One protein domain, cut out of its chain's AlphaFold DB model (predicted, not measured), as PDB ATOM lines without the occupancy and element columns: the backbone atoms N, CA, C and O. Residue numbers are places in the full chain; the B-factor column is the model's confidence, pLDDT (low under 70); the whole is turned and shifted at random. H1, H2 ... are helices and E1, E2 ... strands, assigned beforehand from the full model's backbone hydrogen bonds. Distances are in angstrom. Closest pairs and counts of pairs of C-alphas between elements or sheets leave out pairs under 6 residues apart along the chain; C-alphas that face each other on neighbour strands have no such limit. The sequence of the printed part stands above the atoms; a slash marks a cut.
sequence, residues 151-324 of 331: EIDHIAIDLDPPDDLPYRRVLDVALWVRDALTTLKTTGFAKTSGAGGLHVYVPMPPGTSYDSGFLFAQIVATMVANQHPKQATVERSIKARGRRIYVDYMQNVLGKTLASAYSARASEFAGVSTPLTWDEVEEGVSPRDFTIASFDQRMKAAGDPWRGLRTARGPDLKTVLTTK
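AT A GLANCE: This is residues 151 to 324 of the 331 residues of an uncharacterized protein of Acidobacteria bacterium (UniProt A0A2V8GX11). A four-stranded antiparallel sheet has two long helices, H1 and H2, packed on one face, while the long loop of residues 249 to 277 passes over the other. A tail with H5, H6 and H7 runs round the side of E2 and ends near H2. The printed part has 174 residues, under half of them in named elements, in the order E1 H1 E2 E3 H2 H3 E4 H4 H5 H6 H7; the class is mixed, helices and strands. The sheet's order is E2 E3 E1 E4. The whole is compact, with a radius of gyration of the C-alphas of 15.5 A and spans of 47 by 38 by 31 A.

IN THESE COORDINATES: E1, residues 154 to 160, begins at C-alpha 154 (40.393, 31.296, -2.444) and is 19.2 A long. H1, residues 167 to 183, is 24.9 A long. E2, residues 189 to 192, and E3, residues 198 to 203, form a hairpin. H2, residues 210 to 227, is 25.8 A long and begins at (46.867, 27.232, -8.232). H3, residues 238 to 241, E4, residues 245 to 248, H4, residues 278 to 283, H5, residues 295 to 302, and H6, residues 307 to 311, follow. H7, residues 317 to 322, ends at C-alpha 322 (56.300, 23.402, 8.925).

HOW THE PARTS SIT: In the sheet, N 191 and O 199 of E2 and E3 are 2.9 A apart, N 157 and O 200 of E1 and E3 2.8 A, and N 248 and O 158 of E4 and E1 2.8 A. Residues 232 to 233 pair with residues 245 to 246 of E4, parallel. E1, H1 and E2 form a split strand-helix-strand unit, two strands running the same way with E3 between them, and its crossover is right-handed. H1 and H2 lie on the same face, in two layers with the sheet, at heights of 8.5 A and 7.9 A. H2 touches H1 with residues 220 to 224 alone; the closest C-alphas, of Trp 176 and Val 224, are 6.2 A apart. H4 touches H1, C-alphas 171 and 281 being closest at 5.9 A, and only grazes the sheet. H6 is on the opposite face; its closest C-alpha pair with E3, Pro 203 and Leu 309, is 5.9 A apart. H2 and H7 are close but not clearly touching, with C-alphas 216 and 317 closest at 7.7 A. H3 and H5 are not on the sheet. Every O i to N i+4 pair is within hydrogen-bond range in H1, H2, H4, H5, H6 and H7; H3 is too short for one.

THE WHOLE: The C-alphas farthest apart, of Ala 293 and Lys 324, are 47.8 A apart. The printed part has no cut. The links E4 to H4 and H4 to H5 are long. The mean pLDDT of the printed part is 94.8; residues 323 to 324 are under 70.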
ATOM      1  N   GLU A 151      46.757  33.350 -10.325       95.00
ATOM      2  CA  GLU A 151      46.737  33.547  -8.875       95.00
ATOM      3  C   GLU A 151      45.314  33.407  -8.331       95.00
ATOM      4  O   GLU A 151      44.389  34.099  -8.762       95.00
ATOM      5  N   ILE A 152      45.119  32.500  -7.376       95.94
ATOM      6  CA  ILE A 152      43.824  32.290  -6.727       95.94
ATOM      7  C   ILE A 152      43.703  33.159  -5.477       95.94
ATOM      8  O   ILE A 152      44.670  33.348  -4.741       95.94
ATOM      9  N   ASP A 153      42.492  33.631  -5.187       95.75
ATOM     10  CA  ASP A 153      42.195  34.350  -3.939       95.75
ATOM     11  C   ASP A 153      41.378  33.513  -2.940       95.75
ATOM     12  O   ASP A 153      41.149  33.933  -1.805       95.75
ATOM     13  N   HIS A 154      40.980  32.299  -3.327       97.88
ATOM     14  CA  HIS A 154      40.393  31.296  -2.444       97.88
ATOM     15  C   HIS A 154      40.541  29.881  -3.016       97.88
ATOM     16  O   HIS A 154      40.701  29.698  -4.222       97.88
ATOM     17  N   ILE A 155      40.433  28.881  -2.144       98.25
ATOM     18  CA  ILE A 155      40.225  27.472  -2.510       98.25
ATOM     19  C   ILE A 155      38.825  27.020  -2.093       98.25
ATOM     20  O   ILE A 155      38.159  27.683  -1.292       98.25
ATOM     21  N   ALA A 156      38.404  25.857  -2.581       98.50
ATOM     22  CA  ALA A 156      37.191  25.176  -2.158       98.50
ATOM     23  C   ALA A 156      37.453  23.698  -1.837       98.50
ATOM     24  O   ALA A 156      38.181  23.011  -2.552       98.50
ATOM     25  N   ILE A 157      36.810  23.207  -0.784       98.75
ATOM     26  CA  ILE A 157      36.630  21.784  -0.500       98.75
ATOM     27  C   ILE A 157      35.178  21.449  -0.831       98.75
ATOM     28  O   ILE A 157      34.268  22.007  -0.214       98.75
ATOM     29  N   ASP A 158      34.960  20.584  -1.818       98.62
ATOM     30  CA  ASP A 158      33.626  20.142  -2.230       98.62
ATOM     31  C   ASP A 158      33.296  18.794  -1.573       98.62
ATOM     32  O   ASP A 158      34.060  17.836  -1.661       98.62
ATOM     33  N   LEU A 159      32.191  18.745  -0.833       98.50
ATOM     34  CA  LEU A 159      31.742  17.562  -0.111       98.50
ATOM     35  C   LEU A 159      30.642  16.877  -0.908       98.50
ATOM     36  O   LEU A 159      29.484  17.306  -0.885       98.50
ATOM     37  N   ASP A 160      31.022  15.785  -1.565       94.19
ATOM     38  CA  ASP A 160      30.171  15.051  -2.496       94.19
ATOM     39  C   ASP A 160      29.705  13.714  -1.876       94.19
ATOM     40  O   ASP A 160      30.522  12.804  -1.644       94.19
ATOM     41  N   PRO A 161      28.414  13.586  -1.509       94.19
ATOM     42  CA  PRO A 161      27.855  12.344  -0.994       94.19
ATOM     43  C   PRO A 161      27.464  11.363  -2.114       94.19
ATOM     44  O   PRO A 161      27.049  11.782  -3.186       94.19
ATOM     45  N   PRO A 162      27.483  10.044  -1.848       91.19
ATOM     46  CA  PRO A 162      26.743   9.074  -2.657       91.19
ATOM     47  C   PRO A 162      25.227   9.347  -2.622       91.19
ATOM     48  O   PRO A 162      24.728   9.830  -1.602       91.19
ATOM     49  N   ASP A 163      24.509   8.951  -3.679       79.94
ATOM     50  CA  ASP A 163      23.121   9.367  -3.977       79.94
ATOM     51  C   ASP A 163      22.053   9.044  -2.901       79.94
ATOM     52  O   ASP A 163      21.005   9.680  -2.883       79.94
ATOM     53  N   ASP A 164      22.330   8.158  -1.937       84.94
ATOM     54  CA  ASP A 164      21.358   7.720  -0.912       84.94
ATOM     55  C   ASP A 164      21.763   8.054   0.525       84.94
ATOM     56  O   ASP A 164      21.271   7.464   1.496       84.94
ATOM     57  N   LEU A 165      22.742   8.937   0.693       92.50
ATOM     58  CA  LEU A 165      23.312   9.163   2.004       92.50
ATOM     59  C   LEU A 165      22.691  10.390   2.696       92.50
ATOM     60  O   LEU A 165      22.594  11.446   2.072       92.50
ATOM     61  N   PRO A 166      22.283  10.291   3.983       93.94
ATOM     62  CA  PRO A 166      21.630  11.401   4.668       93.94
ATOM     63  C   PRO A 166      22.472  12.675   4.650       93.94
ATOM     64  O   PRO A 166      23.663  12.645   4.972       93.94
ATOM     65  N   TYR A 167      21.830  13.810   4.357       96.38
ATOM     66  CA  TYR A 167      22.512  15.105   4.280       96.38
ATOM     67  C   TYR A 167      23.230  15.473   5.583       96.38
ATOM     68  O   TYR A 167      24.296  16.078   5.539       96.38
ATOM     69  N   ARG A 168      22.725  15.017   6.739       96.88
ATOM     70  CA  ARG A 168      23.392  15.214   8.035       96.88
ATOM     71  C   ARG A 168      24.858  14.775   8.017       96.88
ATOM     72  O   ARG A 168      25.700  15.470   8.565       96.88
ATOM     73  N   ARG A 169      25.191  13.696   7.306       97.31
ATOM     74  CA  ARG A 169      26.575  13.226   7.205       97.31
ATOM     75  C   ARG A 169      27.457  14.201   6.417       97.31
ATOM     76  O   ARG A 169      28.637  14.333   6.717       97.31
ATOM     77  N   VAL A 170      26.906  14.896   5.417       98.25
ATOM     78  CA  VAL A 170      27.612  15.983   4.714       98.25
ATOM     79  C   VAL A 170      27.946  17.107   5.698       98.25
ATOM     80  O   VAL A 170      29.069  17.604   5.683       98.25
ATOM     81  N   LEU A 171      27.003  17.461   6.577       98.62
ATOM     82  CA  LEU A 171      27.201  18.480   7.612       98.62
ATOM     83  C   LEU A 171      28.260  18.055   8.633       98.62
ATOM     84  O   LEU A 171      29.166  18.833   8.910       98.62
ATOM     85  N   ASP A 172      28.218  16.809   9.113       98.50
ATOM     86  CA  ASP A 172      29.225  16.288  10.045       98.50
ATOM     87  C   ASP A 172      30.641  16.373   9.438       98.50
ATOM     88  O   ASP A 172      31.577  16.841  10.086       98.50
ATOM     89  N   VAL A 173      30.802  16.015   8.155       98.69
ATOM     90  CA  VAL A 173      32.091  16.147   7.451       98.69
ATOM     91  C   VAL A 173      32.490  17.612   7.246       98.69
ATOM     92  O   VAL A 173      33.672  17.936   7.347       98.69
ATOM     93  N   ALA A 174      31.537  18.515   7.002       98.81
ATOM     94  CA  ALA A 174      31.809  19.950   6.908       98.81
ATOM     95  C   ALA A 174      32.341  20.528   8.227       98.81
ATOM     96  O   ALA A 174      33.277  21.330   8.206       98.81
ATOM     97  N   LEU A 175      31.798  20.086   9.364       98.81
ATOM     98  CA  LEU A 175      32.294  20.459  10.689       98.81
ATOM     99  C   LEU A 175      33.720  19.938  10.916       98.81
ATOM    100  O   LEU A 175      34.567  20.676  11.408       98.81
ATOM    101  N   TRP A 176      34.058  18.735  10.448       98.81
ATOM    102  CA  TRP A 176      35.445  18.253  10.525       98.81
ATOM    103  C   TRP A 176      36.405  19.031   9.625       98.81
ATOM    104  O   TRP A 176      37.556  19.252  10.002       98.81
ATOM    105  N   VAL A 177      35.950  19.495   8.455       98.81
ATOM    106  CA  VAL A 177      36.734  20.430   7.632       98.81
ATOM    107  C   VAL A 177      36.979  21.731   8.402       98.81
ATOM    108  O   VAL A 177      38.114  22.200   8.436       98.81
ATOM    109  N   ARG A 178      35.964  22.296   9.070       98.56
ATOM    110  CA  ARG A 178      36.126  23.482   9.931       98.56
ATOM    111  C   ARG A 178      37.159  23.251  11.035       98.56
ATOM    112  O   ARG A 178      38.019  24.105  11.252       98.56
ATOM    113  N   ASP A 179      37.099  22.113  11.712       98.12
ATOM    114  CA  ASP A 179      38.002  21.790  12.819       98.12
ATOM    115  C   ASP A 179      39.451  21.595  12.326       98.12
ATOM    116  O   ASP A 179      40.410  22.064  12.955       98.12
ATOM    117  N   ALA A 180      39.627  20.991  11.144       97.38
ATOM    118  CA  ALA A 180      40.925  20.896  10.478       97.38
ATOM    119  C   ALA A 180      41.480  22.287  10.120       97.38
ATOM    120  O   ALA A 180      42.640  22.581  10.405       97.38
ATOM    121  N   LEU A 181      40.651  23.175   9.563       96.75
ATOM    122  CA  LEU A 181      41.037  24.559   9.262       96.75
ATOM    123  C   LEU A 181      41.404  25.345  10.531       96.75
ATOM    124  O   LEU A 181      42.399  26.068  10.537       96.75
ATOM    125  N   THR A 182      40.667  25.133  11.623       95.56
ATOM    126  CA  THR A 182      40.955  25.727  12.938       95.56
ATOM    127  C   THR A 182      42.320  25.279  13.459       95.56
ATOM    128  O   THR A 182      43.115  26.104  13.911       95.56
ATOM    129  N   THR A 183      42.646  23.991  13.321       93.25
ATOM    130  CA  THR A 183      43.971  23.445  13.668       93.25
ATOM    131  C   THR A 183      45.088  24.107  12.854       93.25
ATOM    132  O   THR A 183      46.162  24.394  13.379       93.25
ATOM    133  N   LEU A 184      44.813  24.410  11.582       93.38
ATOM    134  CA  LEU A 184      45.718  25.124  10.679       93.38
ATOM    135  C   LEU A 184      45.669  26.654  10.846       93.38
ATOM    136  O   LEU A 184      46.271  27.373  10.049       93.38
ATOM    137  N   LYS A 185      44.982  27.157  11.883       93.00
ATOM    138  CA  LYS A 185      44.852  28.583  12.219       93.00
ATOM    139  C   LYS A 185      44.295  29.428  11.067       93.00
ATOM    140  O   LYS A 185      44.726  30.559  10.852       93.00
ATOM    141  N   THR A 186      43.329  28.882  10.331       93.94
ATOM    142  CA  THR A 186      42.611  29.586   9.264       93.94
ATOM    143  C   THR A 186      41.101  29.424   9.407       93.94
ATOM    144  O   THR A 186      40.614  28.644  10.222       93.94
ATOM    145  N   THR A 187      40.342  30.191   8.630       94.50
ATOM    146  CA  THR A 187      38.874  30.200   8.662       94.50
ATOM    147  C   THR A 187      38.301  29.644   7.365       94.50
ATOM    148  O   THR A 187      38.755  29.999   6.279       94.50
ATOM    149  N   GLY A 188      37.278  28.800   7.484       97.69
ATOM    150  CA  GLY A 188      36.462  28.339   6.362       97.69
ATOM    151  C   GLY A 188      35.084  28.997   6.345       97.69
ATOM    152  O   GLY A 188      34.542  29.348   7.395       97.69
ATOM    153  N   PHE A 189      34.503  29.107   5.154       98.50
ATOM    154  CA  PHE A 189      33.169  29.652   4.912       98.50
ATOM    155  C   PHE A 189      32.321  28.611   4.189       98.50
ATOM    156  O   PHE A 189      32.619  28.230   3.054       98.50
ATOM    157  N   ALA A 190      31.278  28.128   4.859       98.50
ATOM    158  CA  ALA A 190      30.406  27.094   4.331       98.50
ATOM    159  C   ALA A 190      29.318  27.678   3.424       98.50
ATOM    160  O   ALA A 190      28.783  28.765   3.650       98.50
ATOM    161  N   LYS A 191      28.951  26.912   2.401       98.62
ATOM    162  CA  LYS A 191      27.714  27.110   1.655       98.62
ATOM    163  C   LYS A 191      27.132  25.780   1.221       98.62
ATOM    164  O   LYS A 191      27.879  24.874   0.846       98.62
ATOM    165  N   THR A 192      25.806  25.676   1.170       98.50
ATOM    166  CA  THR A 192      25.193  24.564   0.439       98.50
ATOM    167  C   THR A 192      25.676  24.602  -1.012       98.50
ATOM    168  O   THR A 192      25.929  25.666  -1.585       98.50
ATOM    169  N   SER A 193      25.791  23.437  -1.647       97.94
ATOM    170  CA  SER A 193      26.013  23.406  -3.093       97.94
ATOM    171  C   SER A 193      24.784  23.943  -3.849       97.94
ATOM    172  O   SER A 193      24.919  24.423  -4.972       97.94
ATOM    173  N   GLY A 194      23.588  23.873  -3.248       97.12
ATOM    174  CA  GLY A 194      22.285  24.031  -3.908       97.12
ATOM    175  C   GLY A 194      21.807  22.750  -4.615       97.12
ATOM    176  O   GLY A 194      20.875  22.792  -5.408       97.12
ATOM    177  N   ALA A 195      22.479  21.626  -4.357       95.56
ATOM    178  CA  ALA A 195      22.108  20.271  -4.755       95.56
ATOM    179  C   ALA A 195      22.309  19.331  -3.542       95.56
ATOM    180  O   ALA A 195      21.876  19.677  -2.445       95.56
ATOM    181  N   GLY A 196      22.953  18.168  -3.711       94.69
ATOM    182  CA  GLY A 196      23.172  17.191  -2.631       94.69
ATOM    183  C   GLY A 196      24.384  17.450  -1.721       94.69
ATOM    184  O   GLY A 196      24.418  16.928  -0.613       94.69
ATOM    185  N   GLY A 197      25.363  18.254  -2.154       97.06
ATOM    186  CA  GLY A 197      26.621  18.484  -1.424       97.06
ATOM    187  C   GLY A 197      26.707  19.812  -0.661       97.06
ATOM    188  O   GLY A 197      25.757  20.609  -0.631       97.06
ATOM    189  N   LEU A 198      27.885  20.084  -0.100       98.62
ATOM    190  CA  LEU A 198      28.242  21.318   0.616       98.62
ATOM    191  C   LEU A 198      29.663  21.730   0.225       98.62
ATOM    192  O   LEU A 198      30.525  20.873   0.083       98.62
ATOM    193  N   HIS A 199      29.920  23.025   0.035       98.81
ATOM    194  CA  HIS A 199      31.274  23.511  -0.240       98.81
ATOM    195  C   HIS A 199      31.794  24.332   0.944       98.81
ATOM    196  O   HIS A 199      31.072  25.179   1.473       98.81
ATOM    197  N   VAL A 200      33.062  24.139   1.305       98.81
ATOM    198  CA  VAL A 200      33.773  24.986   2.271       98.81
ATOM    199  C   VAL A 200      34.855  25.760   1.534       98.81
ATOM    200  O   VAL A 200      35.760  25.167   0.955       98.81
ATOM    201  N   TYR A 201      34.749  27.086   1.532       98.75
ATOM    202  CA  TYR A 201      35.714  27.973   0.886       98.75
ATOM    203  C   TYR A 201      36.705  28.516   1.909       98.75
ATOM    204  O   TYR A 201      36.322  28.826   3.036       98.75
ATOM    205  N   VAL A 202      37.964  28.667   1.506       98.44
ATOM    206  CA  VAL A 202      39.031  29.205   2.360       98.44
ATOM    207  C   VAL A 202      39.721  30.344   1.611       98.44
ATOM    208  O   VAL A 202      40.120  30.128   0.465       98.44
ATOM    209  N   PRO A 203      39.853  31.545   2.204       97.62
ATOM    210  CA  PRO A 203      40.557  32.651   1.564       97.62
ATOM    211  C   PRO A 203      42.045  32.312   1.417       97.62
ATOM    212  O   PRO A 203      42.620  31.652   2.282       97.62
ATOM    213  N   MET A 204      42.677  32.791   0.347       97.12
ATOM    214  CA  MET A 204      44.109  32.612   0.103       97.12
ATOM    215  C   MET A 204      44.851  33.953   0.141       97.12
ATOM    216  O   MET A 204      44.284  34.975  -0.250       97.12
ATOM    217  N   PRO A 205      46.113  33.987   0.611       95.38
ATOM    218  CA  PRO A 205      46.935  35.186   0.505       95.38
ATOM    219  C   PRO A 205      47.120  35.619  -0.964       95.38
ATOM    220  O   PRO A 205      47.197  34.752  -1.838       95.38
ATOM    221  N   PRO A 206      47.245  36.927  -1.253       93.69
ATOM    222  CA  PRO A 206      47.591  37.408  -2.593       93.69
ATOM    223  C   PRO A 206      48.864  36.740  -3.137       93.69
ATOM    224  O   PRO A 206      49.777  36.448  -2.363       93.69
ATOM    225  N   GLY A 207      48.934  36.496  -4.448       94.38
ATOM    226  CA  GLY A 207      50.069  35.802  -5.068       94.38
ATOM    227  C   GLY A 207      50.045  34.273  -4.942       94.38
ATOM    228  O   GLY A 207      50.993  33.610  -5.360       94.38
ATOM    229  N   THR A 208      48.997  33.679  -4.358       96.56
ATOM    230  CA  THR A 208      48.903  32.216  -4.231       96.56
ATOM    231  C   THR A 208      48.674  31.571  -5.598       96.56
ATOM    232  O   THR A 208      47.644  31.795  -6.230       96.56
ATOM    233  N   SER A 209      49.599  30.713  -6.035       96.06
ATOM    234  CA  SER A 209      49.426  29.920  -7.258       96.06
ATOM    235  C   SER A 209      48.356  28.833  -7.097       96.06
ATOM    236  O   SER A 209      48.105  28.347  -5.989       96.06
ATOM    237  N   TYR A 210      47.779  28.385  -8.216       96.38
ATOM    238  CA  TYR A 210      46.867  27.232  -8.232       96.38
ATOM    239  C   TYR A 210      47.473  25.990  -7.566       96.38
ATOM    240  O   TYR A 210      46.805  25.369  -6.745       96.38
ATOM    241  N   ASP A 211      48.739  25.671  -7.846       95.88
ATOM    242  CA  ASP A 211      49.412  24.505  -7.261       95.88
ATOM    243  C   ASP A 211      49.521  24.607  -5.734       95.88
ATOM    244  O   ASP A 211      49.233  23.650  -5.016       95.88
ATOM    245  N   SER A 212      49.874  25.787  -5.216       96.06
ATOM    246  CA  SER A 212      49.975  26.012  -3.768       96.06
ATOM    247  C   SER A 212      48.611  25.880  -3.088       96.06
ATOM    248  O   SER A 212      48.487  25.233  -2.047       96.06
ATOM    249  N   GLY A 213      47.570  26.455  -3.697       97.00
ATOM    250  CA  GLY A 213      46.196  26.318  -3.226       97.00
ATOM    251  C   GLY A 213      45.698  24.877  -3.249       97.00
ATOM    252  O   GLY A 213      45.119  24.398  -2.276       97.00
ATOM    253  N   PHE A 214      45.964  24.168  -4.341       97.31
ATOM    254  CA  PHE A 214      45.623  22.763  -4.504       97.31
ATOM    255  C   PHE A 214      46.268  21.892  -3.423       97.31
ATOM    256  O   PHE A 214      45.578  21.089  -2.793       97.31
ATOM    257  N   LEU A 215      47.567  22.071  -3.167       96.62
ATOM    258  CA  LEU A 215      48.281  21.331  -2.125       96.62
ATOM    259  C   LEU A 215      47.713  21.634  -0.736       96.62
ATOM    260  O   LEU A 215      47.510  20.718   0.061       96.62
ATOM    261  N   PHE A 216      47.390  22.897  -0.451       97.38
ATOM    262  CA  PHE A 216      46.750  23.261   0.811       97.38
ATOM    263  C   PHE A 216      45.369  22.599   0.966       97.38
ATOM    264  O   PHE A 216      45.079  22.001   2.005       97.38
ATOM    265  N   ALA A 217      44.546  22.613  -0.085       98.19
ATOM    266  CA  ALA A 217      43.259  21.925  -0.107       98.19
ATOM    267  C   ALA A 217      43.413  20.407   0.111       98.19
ATOM    268  O   ALA A 217      42.645  19.800   0.861       98.19
ATOM    269  N   GLN A 218      44.437  19.801  -0.497       97.75
ATOM    270  CA  GLN A 218      44.767  18.387  -0.330       97.75
ATOM    271  C   GLN A 218      45.143  18.047   1.113       97.75
ATOM    272  O   GLN A 218      44.696  17.017   1.623       97.75
ATOM    273  N   ILE A 219      45.942  18.890   1.774       96.81
ATOM    274  CA  ILE A 219      46.312  18.714   3.186       96.81
ATOM    275  C   ILE A 219      45.045  18.666   4.043       96.81
ATOM    276  O   ILE A 219      44.846  17.697   4.776       96.81
ATOM    277  N   VAL A 220      44.152  19.650   3.892       98.00
ATOM    278  CA  VAL A 220      42.885  19.719   4.642       98.00
ATOM    279  C   VAL A 220      42.027  18.475   4.393       98.00
ATOM    280  O   VAL A 220      41.603  17.813   5.341       98.00
ATOM    281  N   ALA A 221      41.810  18.111   3.127       98.44
ATOM    282  CA  ALA A 221      40.992  16.954   2.769       98.44
ATOM    283  C   ALA A 221      41.565  15.638   3.321       98.44
ATOM    284  O   ALA A 221      40.831  14.791   3.836       98.44
ATOM    285  N   THR A 222      42.891  15.484   3.267       97.94
ATOM    286  CA  THR A 222      43.596  14.293   3.753       97.94
ATOM    287  C   THR A 222      43.570  14.203   5.278       97.94
ATOM    288  O   THR A 222      43.396  13.109   5.812       97.94
ATOM    289  N   MET A 223      43.683  15.329   5.993       97.62
ATOM    290  CA  MET A 223      43.521  15.366   7.453       97.62
ATOM    291  C   MET A 223      42.150  14.821   7.866       97.62
ATOM    292  O   MET A 223      42.080  13.907   8.688       97.62
ATOM    293  N   VAL A 224      41.077  15.307   7.235       98.50
ATOM    294  CA  VAL A 224      39.704  14.855   7.518       98.50
ATOM    295  C   VAL A 224      39.526  13.374   7.180       98.50
ATOM    296  O   VAL A 224      39.004  12.612   7.994       98.50
ATOM    297  N   ALA A 225      39.993  12.934   6.008       98.12
ATOM    298  CA  ALA A 225      39.887  11.535   5.595       98.12
ATOM    299  C   ALA A 225      40.668  10.578   6.515       98.12
ATOM    300  O   ALA A 225      40.187   9.483   6.798       98.12
ATOM    301  N   ASN A 226      41.837  10.986   7.016       97.69
ATOM    302  CA  ASN A 226      42.640  10.174   7.935       97.69
ATOM    303  C   ASN A 226      42.048  10.115   9.344       97.69
ATOM    304  O   ASN A 226      42.129   9.074   9.995       97.69
ATOM    305  N   GLN A 227      41.458  11.212   9.820       97.94
ATOM    306  CA  GLN A 227      40.834  11.267  11.141       97.94
ATOM    307  C   GLN A 227      39.471  10.554  11.160       97.94
ATOM    308  O   GLN A 227      39.102   9.948  12.166       97.94
ATOM    309  N   HIS A 228      38.750  10.554  10.033       97.88
ATOM    310  CA  HIS A 228      37.409   9.976   9.908       97.88
ATOM    311  C   HIS A 228      37.277   8.978   8.733       97.88
ATOM    312  O   HIS A 228      36.355   9.092   7.918       97.88
ATOM    313  N   PRO A 229      38.122   7.930   8.644       97.19
ATOM    314  CA  PRO A 229      38.259   7.090   7.444       97.19
ATOM    315  C   PRO A 229      37.031   6.227   7.126       97.19
ATOM    316  O   PRO A 229      36.885   5.731   6.006       97.19
ATOM    317  N   LYS A 230      36.136   6.041   8.106       96.12
ATOM    318  CA  LYS A 230      34.853   5.341   7.936       96.12
ATOM    319  C   LYS A 230      33.790   6.206   7.255       96.12
ATOM    320  O   LYS A 230      32.817   5.662   6.745       96.12
ATOM    321  N   GLN A 231      33.951   7.530   7.261       97.31
ATOM    322  CA  GLN A 231      32.914   8.473   6.837       97.31
ATOM    323  C   GLN A 231      33.376   9.454   5.760       97.31
ATOM    324  O   GLN A 231      32.537   9.902   4.986       97.31
ATOM    325  N   ALA A 232      34.672   9.735   5.659       98.06
ATOM    326  CA  ALA A 232      35.263  10.626   4.670       98.06
ATOM    327  C   ALA A 232      36.361   9.905   3.875       98.06
ATOM    328  O   ALA A 232      36.985   8.957   4.355       98.06
ATOM    329  N   THR A 233      36.584  10.329   2.634       98.06
ATOM    330  CA  THR A 233      37.631   9.785   1.770       98.06
ATOM    331  C   THR A 233      38.088  10.804   0.733       98.06
ATOM    332  O   THR A 233      37.307  11.641   0.290       98.06
ATOM    333  N   VAL A 234      39.346  10.695   0.313       97.69
ATOM    334  CA  VAL A 234      39.904  11.398  -0.856       97.69
ATOM    335  C   VAL A 234      39.994  10.486  -2.088       97.69
ATOM    336  O   VAL A 234      40.560  10.860  -3.111       97.69
ATOM    337  N   GLU A 235      39.445   9.272  -2.001       95.81
ATOM    338  CA  GLU A 235      39.454   8.309  -3.097       95.81
ATOM    339  C   GLU A 235      38.589   8.791  -4.269       95.81
ATOM    340  O   GLU A 235      37.398   9.079  -4.128       95.81
ATOM    341  N   ARG A 236      39.183   8.841  -5.462       90.12
ATOM    342  CA  ARG A 236      38.526   9.347  -6.669       90.12
ATOM    343  C   ARG A 236      37.610   8.317  -7.309       90.12
ATOM    344  O   ARG A 236      36.608   8.705  -7.904       90.12
ATOM    345  N   SER A 237      37.919   7.031  -7.203       91.69
ATOM    346  CA  SER A 237      37.098   5.966  -7.770       91.69
ATOM    347  C   SER A 237      35.783   5.824  -7.005       91.69
ATOM    348  O   SER A 237      35.780   5.431  -5.840       91.69
ATOM    349  N   ILE A 238      34.651   6.079  -7.676       87.75
ATOM    350  CA  ILE A 238      33.301   5.963  -7.089       87.75
ATOM    351  C   ILE A 238      33.111   4.596  -6.416       87.75
ATOM    352  O   ILE A 238      32.650   4.521  -5.279       87.75
ATOM    353  N   LYS A 239      33.564   3.519  -7.071       89.00
ATOM    354  CA  LYS A 239      33.486   2.154  -6.536       89.00
ATOM    355  C   LYS A 239      34.271   1.991  -5.228       89.00
ATOM    356  O   LYS A 239      33.809   1.303  -4.324       89.00
ATOM    357  N   ALA A 240      35.439   2.620  -5.115       91.56
ATOM    358  CA  ALA A 240      36.299   2.503  -3.937       91.56
ATOM    359  C   ALA A 240      35.907   3.467  -2.798       91.56
ATOM    360  O   ALA A 240      36.256   3.227  -1.640       91.56
ATOM    361  N   ARG A 241      35.122   4.519  -3.072       91.31
ATOM    362  CA  ARG A 241      34.574   5.410  -2.030       91.31
ATOM    363  C   ARG A 241      33.627   4.673  -1.085       91.31
ATOM    364  O   ARG A 241      33.627   4.954   0.117       91.31
ATOM    365  N   GLY A 242      32.854   3.712  -1.595       90.12
ATOM    366  CA  GLY A 242      31.802   3.046  -0.827       90.12
ATOM    367  C   GLY A 242      30.794   4.067  -0.288       90.12
ATOM    368  O   GLY A 242      30.401   4.992  -0.989       90.12
ATOM    369  N   ARG A 243      30.409   3.950   0.988       93.94
ATOM    370  CA  ARG A 243      29.453   4.866   1.642       93.94
ATOM    371  C   ARG A 243      30.111   6.092   2.302       93.94
ATOM    372  O   ARG A 243      29.591   6.597   3.291       93.94
ATOM    373  N   ARG A 244      31.255   6.583   1.810       96.56
ATOM    374  CA  ARG A 244      32.024   7.723   2.382       96.56
ATOM    375  C   ARG A 244      31.754   9.041   1.634       96.56
ATOM    376  O   ARG A 244      31.356   8.977   0.480       96.56
ATOM    377  N   ILE A 245      31.890  10.209   2.278       97.81
ATOM    378  CA  ILE A 245      31.877  11.514   1.587       97.81
ATOM    379  C   ILE A 245      33.188  11.602   0.850       97.81
ATOM    380  O   ILE A 245      34.243  11.403   1.459       97.81
ATOM    381  N   TYR A 246      33.117  11.936  -0.427       98.00
ATOM    382  CA  TYR A 246      34.299  12.365  -1.136       98.00
ATOM    383  C   TYR A 246      34.610  13.812  -0.745       98.00
ATOM    384  O   TYR A 246      33.806  14.712  -0.978       98.00
ATOM    385  N   VAL A 247      35.747  14.009  -0.078       98.50
ATOM    386  CA  VAL A 247      36.261  15.325   0.311       98.50
ATOM    387  C   VAL A 247      37.099  15.834  -0.856       98.50
ATOM    388  O   VAL A 247      38.311  15.615  -0.925       98.50
ATOM    389  N   ASP A 248      36.422  16.419  -1.837       97.88
ATOM    390  CA  ASP A 248      36.997  16.756  -3.127       97.88
ATOM    391  C   ASP A 248      37.801  18.055  -3.071       97.88
ATOM    392  O   ASP A 248      37.269  19.166  -3.074       97.88
ATOM    393  N   TYR A 249      39.120  17.902  -3.083       97.31
ATOM    394  CA  TYR A 249      40.061  19.005  -3.243       97.31
ATOM    395  C   TYR A 249      40.458  19.240  -4.714       97.31
ATOM    396  O   TYR A 249      41.132  20.224  -5.019       97.31
ATOM    397  N   MET A 250      40.024  18.386  -5.656       95.81
ATOM    398  CA  MET A 250      40.383  18.463  -7.085       95.81
ATOM    399  C   MET A 250      39.744  19.639  -7.819       95.81
ATOM    400  O   MET A 250      40.018  19.824  -9.008       95.81
ATOM    401  N   GLN A 251      38.852  20.388  -7.174       95.81
ATOM    402  CA  GLN A 251      38.204  21.558  -7.767       95.81
ATOM    403  C   GLN A 251      39.175  22.739  -7.914       95.81
ATOM    404  O   GLN A 251      38.949  23.622  -8.732       95.81
ATOM    405  N   ASN A 252      40.298  22.717  -7.190       97.44
ATOM    406  CA  ASN A 252      41.297  23.787  -7.126       97.44
ATOM    407  C   ASN A 252      42.335  23.717  -8.254       97.44
ATOM    408  O   ASN A 252      43.525  23.903  -8.028       97.44
ATOM    409  N   VAL A 253      41.890  23.413  -9.470       94.75
ATOM    410  CA  VAL A 253      42.741  23.335 -10.665       94.75
ATOM    411  C   VAL A 253      42.341  24.447 -11.629       94.75
ATOM    412  O   VAL A 253      41.158  24.776 -11.739       94.75
ATOM    413  N   LEU A 254      43.315  25.019 -12.338       92.38
ATOM    414  CA  LEU A 254      43.077  26.078 -13.316       92.38
ATOM    415  C   LEU A 254      41.974  25.681 -14.312       92.38
ATOM    416  O   LEU A 254      41.972  24.581 -14.862       92.38
ATOM    417  N   GLY A 255      41.019  26.586 -14.525       86.19
ATOM    418  CA  GLY A 255      39.895  26.393 -15.442       86.19
ATOM    419  C   GLY A 255      38.736  25.541 -14.908       86.19
ATOM    420  O   GLY A 255      37.664  25.553 -15.520       86.19
ATOM    421  N   LYS A 256      38.891  24.843 -13.772       92.00
ATOM    422  CA  LYS A 256      37.744  24.260 -13.066       92.00
ATOM    423  C   LYS A 256      36.948  25.339 -12.347       92.00
ATOM    424  O   LYS A 256      37.465  26.395 -11.990       92.00
ATOM    425  N   THR A 257      35.662  25.061 -12.172       93.50
ATOM    426  CA  THR A 257      34.710  26.000 -11.588       93.50
ATOM    427  C   THR A 257      33.709  25.269 -10.709       93.50
ATOM    428  O   THR A 257      33.403  24.094 -10.919       93.50
ATOM    429  N   LEU A 258      33.185  25.995  -9.729       96.75
ATOM    430  CA  LEU A 258      32.061  25.588  -8.899       96.75
ATOM    431  C   LEU A 258      30.998  26.681  -8.961       96.75
ATOM    432  O   LEU A 258      31.326  27.861  -9.092       96.75
ATOM    433  N   ALA A 259      29.734  26.298  -8.783       97.81
ATOM    434  CA  ALA A 259      28.657  27.269  -8.653       97.81
ATOM    435  C   ALA A 259      28.952  28.243  -7.504       97.81
ATOM    436  O   ALA A 259      29.175  27.832  -6.353       97.81
ATOM    437  N   SER A 260      28.949  29.534  -7.830       98.06
ATOM    438  CA  SER A 260      29.204  30.624  -6.887       98.06
ATOM    439  C   SER A 260      28.165  30.676  -5.763       98.06
ATOM    440  O   SER A 260      27.086  30.081  -5.841       98.06
ATOM    441  N   ALA A 261      28.490  31.377  -4.676       98.06
ATOM    442  CA  ALA A 261      27.492  31.754  -3.680       98.06
ATOM    443  C   ALA A 261      26.340  32.533  -4.341       98.06
ATOM    444  O   ALA A 261      26.575  33.317  -5.257       98.06
ATOM    445  N   TYR A 262      25.111  32.311  -3.874       98.25
ATOM    446  CA  TYR A 262      23.858  32.901  -4.370       98.25
ATOM    447  C   TYR A 262      23.398  32.424  -5.758       98.25
ATOM    448  O   TYR A 262      22.303  32.771  -6.208       98.25
ATOM    449  N   SER A 263      24.191  31.594  -6.437       98.25
ATOM    450  CA  SER A 263      23.829  31.018  -7.730       98.25
ATOM    451  C   SER A 263      22.684  30.015  -7.602       98.25
ATOM    452  O   SER A 263      22.714  29.137  -6.736       98.25
ATOM    453  N   ALA A 264      21.727  30.072  -8.527       98.56
ATOM    454  CA  ALA A 264      20.763  28.992  -8.709       98.56
ATOM    455  C   ALA A 264      21.466  27.712  -9.196       98.56
ATOM    456  O   ALA A 264      22.560  27.762  -9.773       98.56
ATOM    457  N   ARG A 265      20.832  26.557  -8.978       98.50
ATOM    458  CA  ARG A 265      21.302  25.242  -9.426       98.50
ATOM    459  C   ARG A 265      20.234  24.524 -10.231       98.50
ATOM    460  O   ARG A 265      19.051  24.537  -9.902       98.50
ATOM    461  N   ALA A 266      20.684  23.789 -11.244       97.88
ATOM    462  CA  ALA A 266      19.862  22.888 -12.049       97.88
ATOM    463  C   ALA A 266      19.478  21.589 -11.300       97.88
ATOM    464  O   ALA A 266      19.467  20.509 -11.879       97.88
ATOM    465  N   SER A 267      19.217  21.683  -9.995       97.25
ATOM    466  CA  SER A 267      18.697  20.597  -9.160       97.25
ATOM    467  C   SER A 267      17.184  20.455  -9.340       97.25
ATOM    468  O   SER A 267      16.517  21.442  -9.660       97.25
ATOM    469  N   GLU A 268      16.619  19.297  -9.003       96.31
ATOM    470  CA  GLU A 268      15.171  19.048  -9.088       96.31
ATOM    471  C   GLU A 268      14.302  19.993  -8.241       96.31
ATOM    472  O   GLU A 268      13.135  20.185  -8.568       96.31
ATOM    473  N   PHE A 269      14.859  20.599  -7.187       97.44
ATOM    474  CA  PHE A 269      14.160  21.530  -6.292       97.44
ATOM    475  C   PHE A 269      14.511  23.014  -6.540       97.44
ATOM    476  O   PHE A 269      14.201  23.858  -5.708       97.44
ATOM    477  N   ALA A 270      15.162  23.336  -7.669       98.31
ATOM    478  CA  ALA A 270      15.625  24.694  -8.004       98.31
ATOM    479  C   ALA A 270      16.408  25.373  -6.861       98.31
ATOM    480  O   ALA A 270      16.156  26.528  -6.501       98.31
ATOM    481  N   GLY A 271      17.338  24.620  -6.271       98.44
ATOM    482  CA  GLY A 271      18.132  25.036  -5.130       98.44
ATOM    483  C   GLY A 271      19.057  26.210  -5.421       98.44
ATOM    484  O   GLY A 271      19.425  26.486  -6.566       98.44
ATOM    485  N   VAL A 272      19.469  26.885  -4.352       98.62
ATOM    486  CA  VAL A 272      20.452  27.971  -4.386       98.62
ATOM    487  C   VAL A 272      21.696  27.545  -3.617       98.62
ATOM    488  O   VAL A 272      21.612  26.991  -2.523       98.62
ATOM    489  N   SER A 273      22.865  27.813  -4.194       98.50
ATOM    490  CA  SER A 273      24.171  27.661  -3.550       98.50
ATOM    491  C   SER A 273      24.307  28.710  -2.442       98.50
ATOM    492  O   SER A 273      24.639  29.865  -2.706       98.50
ATOM    493  N   THR A 274      23.954  28.343  -1.213       98.25
ATOM    494  CA  THR A 274      23.580  29.307  -0.168       98.25
ATOM    495  C   THR A 274      24.653  29.420   0.901       98.25
ATOM    496  O   THR A 274      24.913  28.419   1.561       98.25
ATOM    497  N   PRO A 275      25.255  30.604   1.109       98.06
ATOM    498  CA  PRO A 275      26.122  30.875   2.253       98.06
ATOM    499  C   PRO A 275      25.450  30.580   3.593       98.06
ATOM    500  O   PRO A 275      24.307  30.990   3.827       98.06
ATOM    501  N   LEU A 276      26.190  29.898   4.463       97.56
ATOM    502  CA  LEU A 276      25.750  29.468   5.784       97.56
ATOM    503  C   LEU A 276      26.675  30.031   6.859       97.56
ATOM    504  O   LEU A 276      27.872  30.228   6.637       97.56
ATOM    505  N   THR A 277      26.112  30.233   8.040       97.19
ATOM    506  CA  THR A 277      26.874  30.291   9.288       97.19
ATOM    507  C   THR A 277      27.236  28.876   9.741       97.19
ATOM    508  O   THR A 277      26.638  27.895   9.296       97.19
ATOM    509  N   TRP A 278      28.235  28.747  10.615       97.81
ATOM    510  CA  TRP A 278      28.570  27.441  11.187       97.81
ATOM    511  C   TRP A 278      27.484  26.931  12.142       97.81
ATOM    512  O   TRP A 278      27.241  25.730  12.152       97.81
ATOM    513  N   ASP A 279      26.777  27.823  12.836       97.81
ATOM    514  CA  ASP A 279      25.656  27.470  13.717       97.81
ATOM    515  C   ASP A 279      24.537  26.770  12.925       97.81
ATOM    516  O   ASP A 279      24.084  25.694  13.301       97.81
ATOM    517  N   GLU A 280      24.185  27.279  11.738       97.56
ATOM    518  CA  GLU A 280      23.211  26.624  10.844       97.56
ATOM    519  C   GLU A 280      23.654  25.216  10.405       97.56
ATOM    520  O   GLU A 280      22.831  24.313  10.222       97.56
ATOM    521  N   VAL A 281      24.962  25.013  10.216       98.38
ATOM    522  CA  VAL A 281      25.522  23.694   9.883       98.38
ATOM    523  C   VAL A 281      25.373  22.742  11.075       98.38
ATOM    524  O   VAL A 281      24.996  21.585  10.882       98.38
ATOM    525  N   GLU A 282      25.622  23.215  12.297       98.25
ATOM    526  CA  GLU A 282      25.481  22.429  13.530       98.25
ATOM    527  C   GLU A 282      24.019  22.059  13.815       98.25
ATOM    528  O   GLU A 282      23.726  20.892  14.113       98.25
ATOM    529  N   GLU A 283      23.103  23.011  13.622       97.69
ATOM    530  CA  GLU A 283      21.652  22.852  13.787       97.69
ATOM    531  C   GLU A 283      21.022  21.894  12.765       97.69
ATOM    532  O   GLU A 283      19.952  21.339  13.010       97.69
ATOM    533  N   GLY A 284      21.704  21.614  11.649       97.38
ATOM    534  CA  GLY A 284      21.255  20.611  10.686       97.38
ATOM    535  C   GLY A 284      20.479  21.170   9.494       97.38
ATOM    536  O   GLY A 284      19.556  20.508   9.020       97.38
ATOM    537  N   VAL A 285      20.847  22.358   9.008       96.81
ATOM    538  CA  VAL A 285      20.204  23.022   7.862       96.81
ATOM    539  C   VAL A 285      19.999  22.099   6.653       96.81
ATOM    540  O   VAL A 285      20.869  21.302   6.294       96.81
ATOM    541  N   SER A 286      18.855  22.231   5.976       96.06
ATOM    542  CA  SER A 286      18.548  21.475   4.762       96.06
ATOM    543  C   SER A 286      18.814  22.317   3.509       96.06
ATOM    544  O   SER A 286      18.422  23.481   3.429       96.06
ATOM    545  N   PRO A 287      19.415  21.749   2.444       95.19
ATOM    546  CA  PRO A 287      19.640  22.491   1.208       95.19
ATOM    547  C   PRO A 287      18.321  22.823   0.500       95.19
ATOM    548  O   PRO A 287      18.285  23.747  -0.309       95.19
ATOM    549  N   ARG A 288      17.239  22.091   0.809       95.69
ATOM    550  CA  ARG A 288      15.898  22.310   0.249       95.69
ATOM    551  C   ARG A 288      15.198  23.535   0.832       95.69
ATOM    552  O   ARG A 288      14.237  23.997   0.224       95.69
ATOM    553  N   ASP A 289      15.698  24.085   1.936       94.62
ATOM    554  CA  ASP A 289      15.166  25.317   2.530       94.62
ATOM    555  C   ASP A 289      15.465  26.531   1.627       94.62
ATOM    556  O   ASP A 289      14.752  27.541   1.627       94.62
ATOM    557  N   PHE A 290      16.494  26.409   0.779       96.88
ATOM    558  CA  PHE A 290      16.981  27.476  -0.086       96.88
ATOM    559  C   PHE A 290      16.713  27.179  -1.558       96.88
ATOM    560  O   PHE A 290      17.468  26.474  -2.231       96.88
ATOM    561  N   THR A 291      15.654  27.783  -2.087       98.25
ATOM    562  CA  THR A 291      15.254  27.674  -3.495       98.25
ATOM    563  C   THR A 291      15.150  29.055  -4.117       98.25
ATOM    564  O   THR A 291      14.966  30.038  -3.400       98.25
ATOM    565  N   ILE A 292      15.189  29.157  -5.448       97.75
ATOM    566  CA  ILE A 292      15.000  30.452  -6.128       97.75
ATOM    567  C   ILE A 292      13.655  31.125  -5.785       97.75
ATOM    568  O   ILE A 292      13.522  32.341  -5.912       97.75
ATOM    569  N   ALA A 293      12.666  30.347  -5.326       94.25
ATOM    570  CA  ALA A 293      11.367  30.842  -4.886       94.25
ATOM    571  C   ALA A 293      11.391  31.393  -3.447       94.25
ATOM    572  O   ALA A 293      10.745  32.403  -3.175       94.25
ATOM    573  N   SER A 294      12.144  30.769  -2.531       90.44
ATOM    574  CA  SER A 294      12.209  31.162  -1.110       90.44
ATOM    575  C   SER A 294      13.333  32.155  -0.786       90.44
ATOM    576  O   SER A 294      13.311  32.796   0.267       90.44
ATOM    577  N   PHE A 295      14.315  32.322  -1.678       91.31
ATOM    578  CA  PHE A 295      15.586  32.973  -1.340       91.31
ATOM    579  C   PHE A 295      15.487  34.457  -0.948       91.31
ATOM    580  O   PHE A 295      16.338  34.962  -0.217       91.31
ATOM    581  N   ASP A 296      14.445  35.168  -1.384       86.50
ATOM    582  CA  ASP A 296      14.233  36.570  -0.996       86.50
ATOM    583  C   ASP A 296      14.060  36.733   0.525       86.50
ATOM    584  O   ASP A 296      14.587  37.672   1.125       86.50
ATOM    585  N   GLN A 297      13.381  35.784   1.178       88.44
ATOM    586  CA  GLN A 297      13.209  35.797   2.632       88.44
ATOM    587  C   GLN A 297      14.542  35.550   3.347       88.44
ATOM    588  O   GLN A 297      14.880  36.273   4.286       88.44
ATOM    589  N   ARG A 298      15.344  34.599   2.845       91.25
ATOM    590  CA  ARG A 298      16.697  34.318   3.352       91.25
ATOM    591  C   ARG A 298      17.568  35.572   3.341       91.25
ATOM    592  O   ARG A 298      18.209  35.882   4.340       91.25
ATOM    593  N   MET A 299      17.560  36.308   2.236       86.50
ATOM    594  CA  MET A 299      18.353  37.528   2.078       86.50
ATOM    595  C   MET A 299      17.986  38.613   3.094       86.50
ATOM    596  O   MET A 299      18.870  39.265   3.648       86.50
ATOM    597  N   LYS A 300      16.687  38.795   3.358       87.25
ATOM    598  CA  LYS A 300      16.198  39.774   4.340       87.25
ATOM    599  C   LYS A 300      16.588  39.403   5.771       87.25
ATOM    600  O   LYS A 300      16.876  40.301   6.553       87.25
ATOM    601  N   ALA A 301      16.606  38.110   6.094       89.56
ATOM    602  CA  ALA A 301      16.911  37.622   7.435       89.56
ATOM    603  C   ALA A 301      18.419  37.575   7.740       89.56
ATOM    604  O   ALA A 301      18.837  37.985   8.817       89.56
ATOM    605  N   ALA A 302      19.235  37.079   6.803       87.44
ATOM    606  CA  ALA A 302      20.633  36.718   7.074       87.44
ATOM    607  C   ALA A 302      21.677  37.707   6.523       87.44
ATOM    608  O   ALA A 302      22.856  37.606   6.860       87.44
ATOM    609  N   GLY A 303      21.287  38.655   5.664       89.31
ATOM    610  CA  GLY A 303      22.235  39.582   5.039       89.31
ATOM    611  C   GLY A 303      23.235  38.877   4.110       89.31
ATOM    612  O   GLY A 303      22.827  38.151   3.206       89.31
ATOM    613  N   ASP A 304      24.541  39.116   4.302       91.56
ATOM    614  CA  ASP A 304      25.632  38.549   3.480       91.56
ATOM    615  C   ASP A 304      26.638  37.733   4.315       91.56
ATOM    616  O   ASP A 304      27.725  38.237   4.628       91.56
ATOM    617  N   PRO A 305      26.341  36.460   4.646       93.12
ATOM    618  CA  PRO A 305      27.300  35.590   5.335       93.12
ATOM    619  C   PRO A 305      28.609  35.404   4.546       93.12
ATOM    620  O   PRO A 305      29.672  35.163   5.117       93.12
ATOM    621  N   TRP A 306      28.568  35.582   3.221       95.44
ATOM    622  CA  TRP A 306      29.730  35.444   2.342       95.44
ATOM    623  C   TRP A 306      30.701  36.633   2.399       95.44
ATOM    624  O   TRP A 306      31.813  36.555   1.870       95.44
ATOM    625  N   ARG A 307      30.324  37.744   3.049       93.31
ATOM    626  CA  ARG A 307      31.207  38.907   3.249       93.31
ATOM    627  C   ARG A 307      32.490  38.538   3.994       93.31
ATOM    628  O   ARG A 307      33.539  39.120   3.710       93.31
ATOM    629  N   GLY A 308      32.418  37.566   4.903       93.31
ATOM    630  CA  GLY A 308      33.573  37.082   5.655       93.31
ATOM    631  C   GLY A 308      34.690  36.573   4.743       93.31
ATOM    632  O   GLY A 308      35.819  37.033   4.870       93.31
ATOM    633  N   LEU A 309      34.373  35.745   3.738       95.12
ATOM    634  CA  LEU A 309      35.370  35.225   2.790       95.12
ATOM    635  C   LEU A 309      36.115  36.345   2.050       95.12
ATOM    636  O   LEU A 309      37.313  36.242   1.822       95.12
ATOM    637  N   ARG A 310      35.419  37.430   1.692       90.38
ATOM    638  CA  ARG A 310      36.008  38.548   0.929       90.38
ATOM    639  C   ARG A 310      36.924  39.449   1.758       90.38
ATOM    640  O   ARG A 310      37.620  40.280   1.186       90.38
ATOM    641  N   THR A 311      36.866  39.350   3.085       90.94
ATOM    642  CA  THR A 311      37.576  40.255   4.008       90.94
ATOM    643  C   THR A 311      38.549  39.530   4.934       90.94
ATOM    644  O   THR A 311      39.455  40.158   5.482       90.94
ATOM    645  N   ALA A 312      38.384  38.219   5.105       92.62
ATOM    646  CA  ALA A 312      39.270  37.384   5.892       92.62
ATOM    647  C   ALA A 312      40.649  37.244   5.235       92.62
ATOM    648  O   ALA A 312      40.800  37.272   4.014       92.62
ATOM    649  N   ARG A 313      41.670  37.067   6.076       90.12
ATOM    650  CA  ARG A 313      43.032  36.769   5.628       90.12
ATOM    651  C   ARG A 313      43.176  35.270   5.402       90.12
ATOM    652  O   ARG A 313      42.635  34.478   6.171       90.12
ATOM    653  N   GLY A 314      43.914  34.901   4.360       90.44
ATOM    654  CA  GLY A 314      44.281  33.510   4.121       90.44
ATOM    655  C   GLY A 314      45.309  32.974   5.124       90.44
ATOM    656  O   GLY A 314      45.882  33.750   5.897       90.44
ATOM    657  N   PRO A 315      45.551  31.650   5.118       91.56
ATOM    658  CA  PRO A 315      46.518  31.010   6.005       91.56
ATOM    659  C   PRO A 315      47.955  31.467   5.725       91.56
ATOM    660  O   PRO A 315      48.316  31.768   4.587       91.56
ATOM    661  N   ASP A 316      48.816  31.404   6.743       90.12
ATOM    662  CA  ASP A 316      50.264  31.395   6.524       90.12
ATOM    663  C   ASP A 316      50.696  30.004   6.037       90.12
ATOM    664  O   ASP A 316      50.892  29.067   6.818       90.12
ATOM    665  N   LEU A 317      50.853  29.879   4.719       88.69
ATOM    666  CA  LEU A 317      51.217  28.625   4.066       88.69
ATOM    667  C   LEU A 317      52.580  28.077   4.515       88.69
ATOM    668  O   LEU A 317      52.751  26.859   4.566       88.69
ATOM    669  N   LYS A 318      53.541  28.932   4.892       84.94
ATOM    670  CA  LYS A 318      54.848  28.468   5.388       84.94
ATOM    671  C   LYS A 318      54.698  27.808   6.753       84.94
ATOM    672  O   LYS A 318      55.250  26.730   6.986       84.94
ATOM    673  N   THR A 319      53.918  28.429   7.635       83.94
ATOM    674  CA  THR A 319      53.605  27.861   8.950       83.94
ATOM    675  C   THR A 319      52.854  26.537   8.807       83.94
ATOM    676  O   THR A 319      53.199  25.569   9.481       83.94
ATOM    677  N   VAL A 320      51.891  26.431   7.886       83.50
ATOM    678  CA  VAL A 320      51.164  25.171   7.635       83.50
ATOM    679  C   VAL A 320      52.113  24.030   7.255       83.50
ATOM    680  O   VAL A 320      52.021  22.950   7.831       83.50
ATOM    681  N   LEU A 321      53.051  24.265   6.333       77.25
ATOM    682  CA  LEU A 321      53.979  23.231   5.852       77.25
ATOM    683  C   LEU A 321      55.017  22.799   6.897       77.25
ATOM    684  O   LEU A 321      55.553  21.697   6.822       77.25
ATOM    685  N   THR A 322      55.312  23.663   7.866       76.06
ATOM    686  CA  THR A 322      56.300  23.402   8.925       76.06
ATOM    687  C   THR A 322      55.665  22.911  10.224       76.06
ATOM    688  O   THR A 322      56.364  22.410  11.110       76.06
ATOM    689  N   THR A 323      54.338  22.999  10.346       69.56
ATOM    690  CA  THR A 323      53.605  22.520  11.516       69.56
ATOM    691  C   THR A 323      53.656  20.996  11.564       69.56
ATOM    692  O   THR A 323      53.079  20.303  10.726       69.56
ATOM    693  N   LYS A 324      54.312  20.440  12.591       59.94
ATOM    694  CA  LYS A 324      54.167  19.016  12.914       59.94
ATOM    695  C   LYS A 324      52.725  18.783  13.354       59.94
ATOM    696  O   LYS A 324      52.347  19.195  14.447       59.94
TER     697      LYS A 324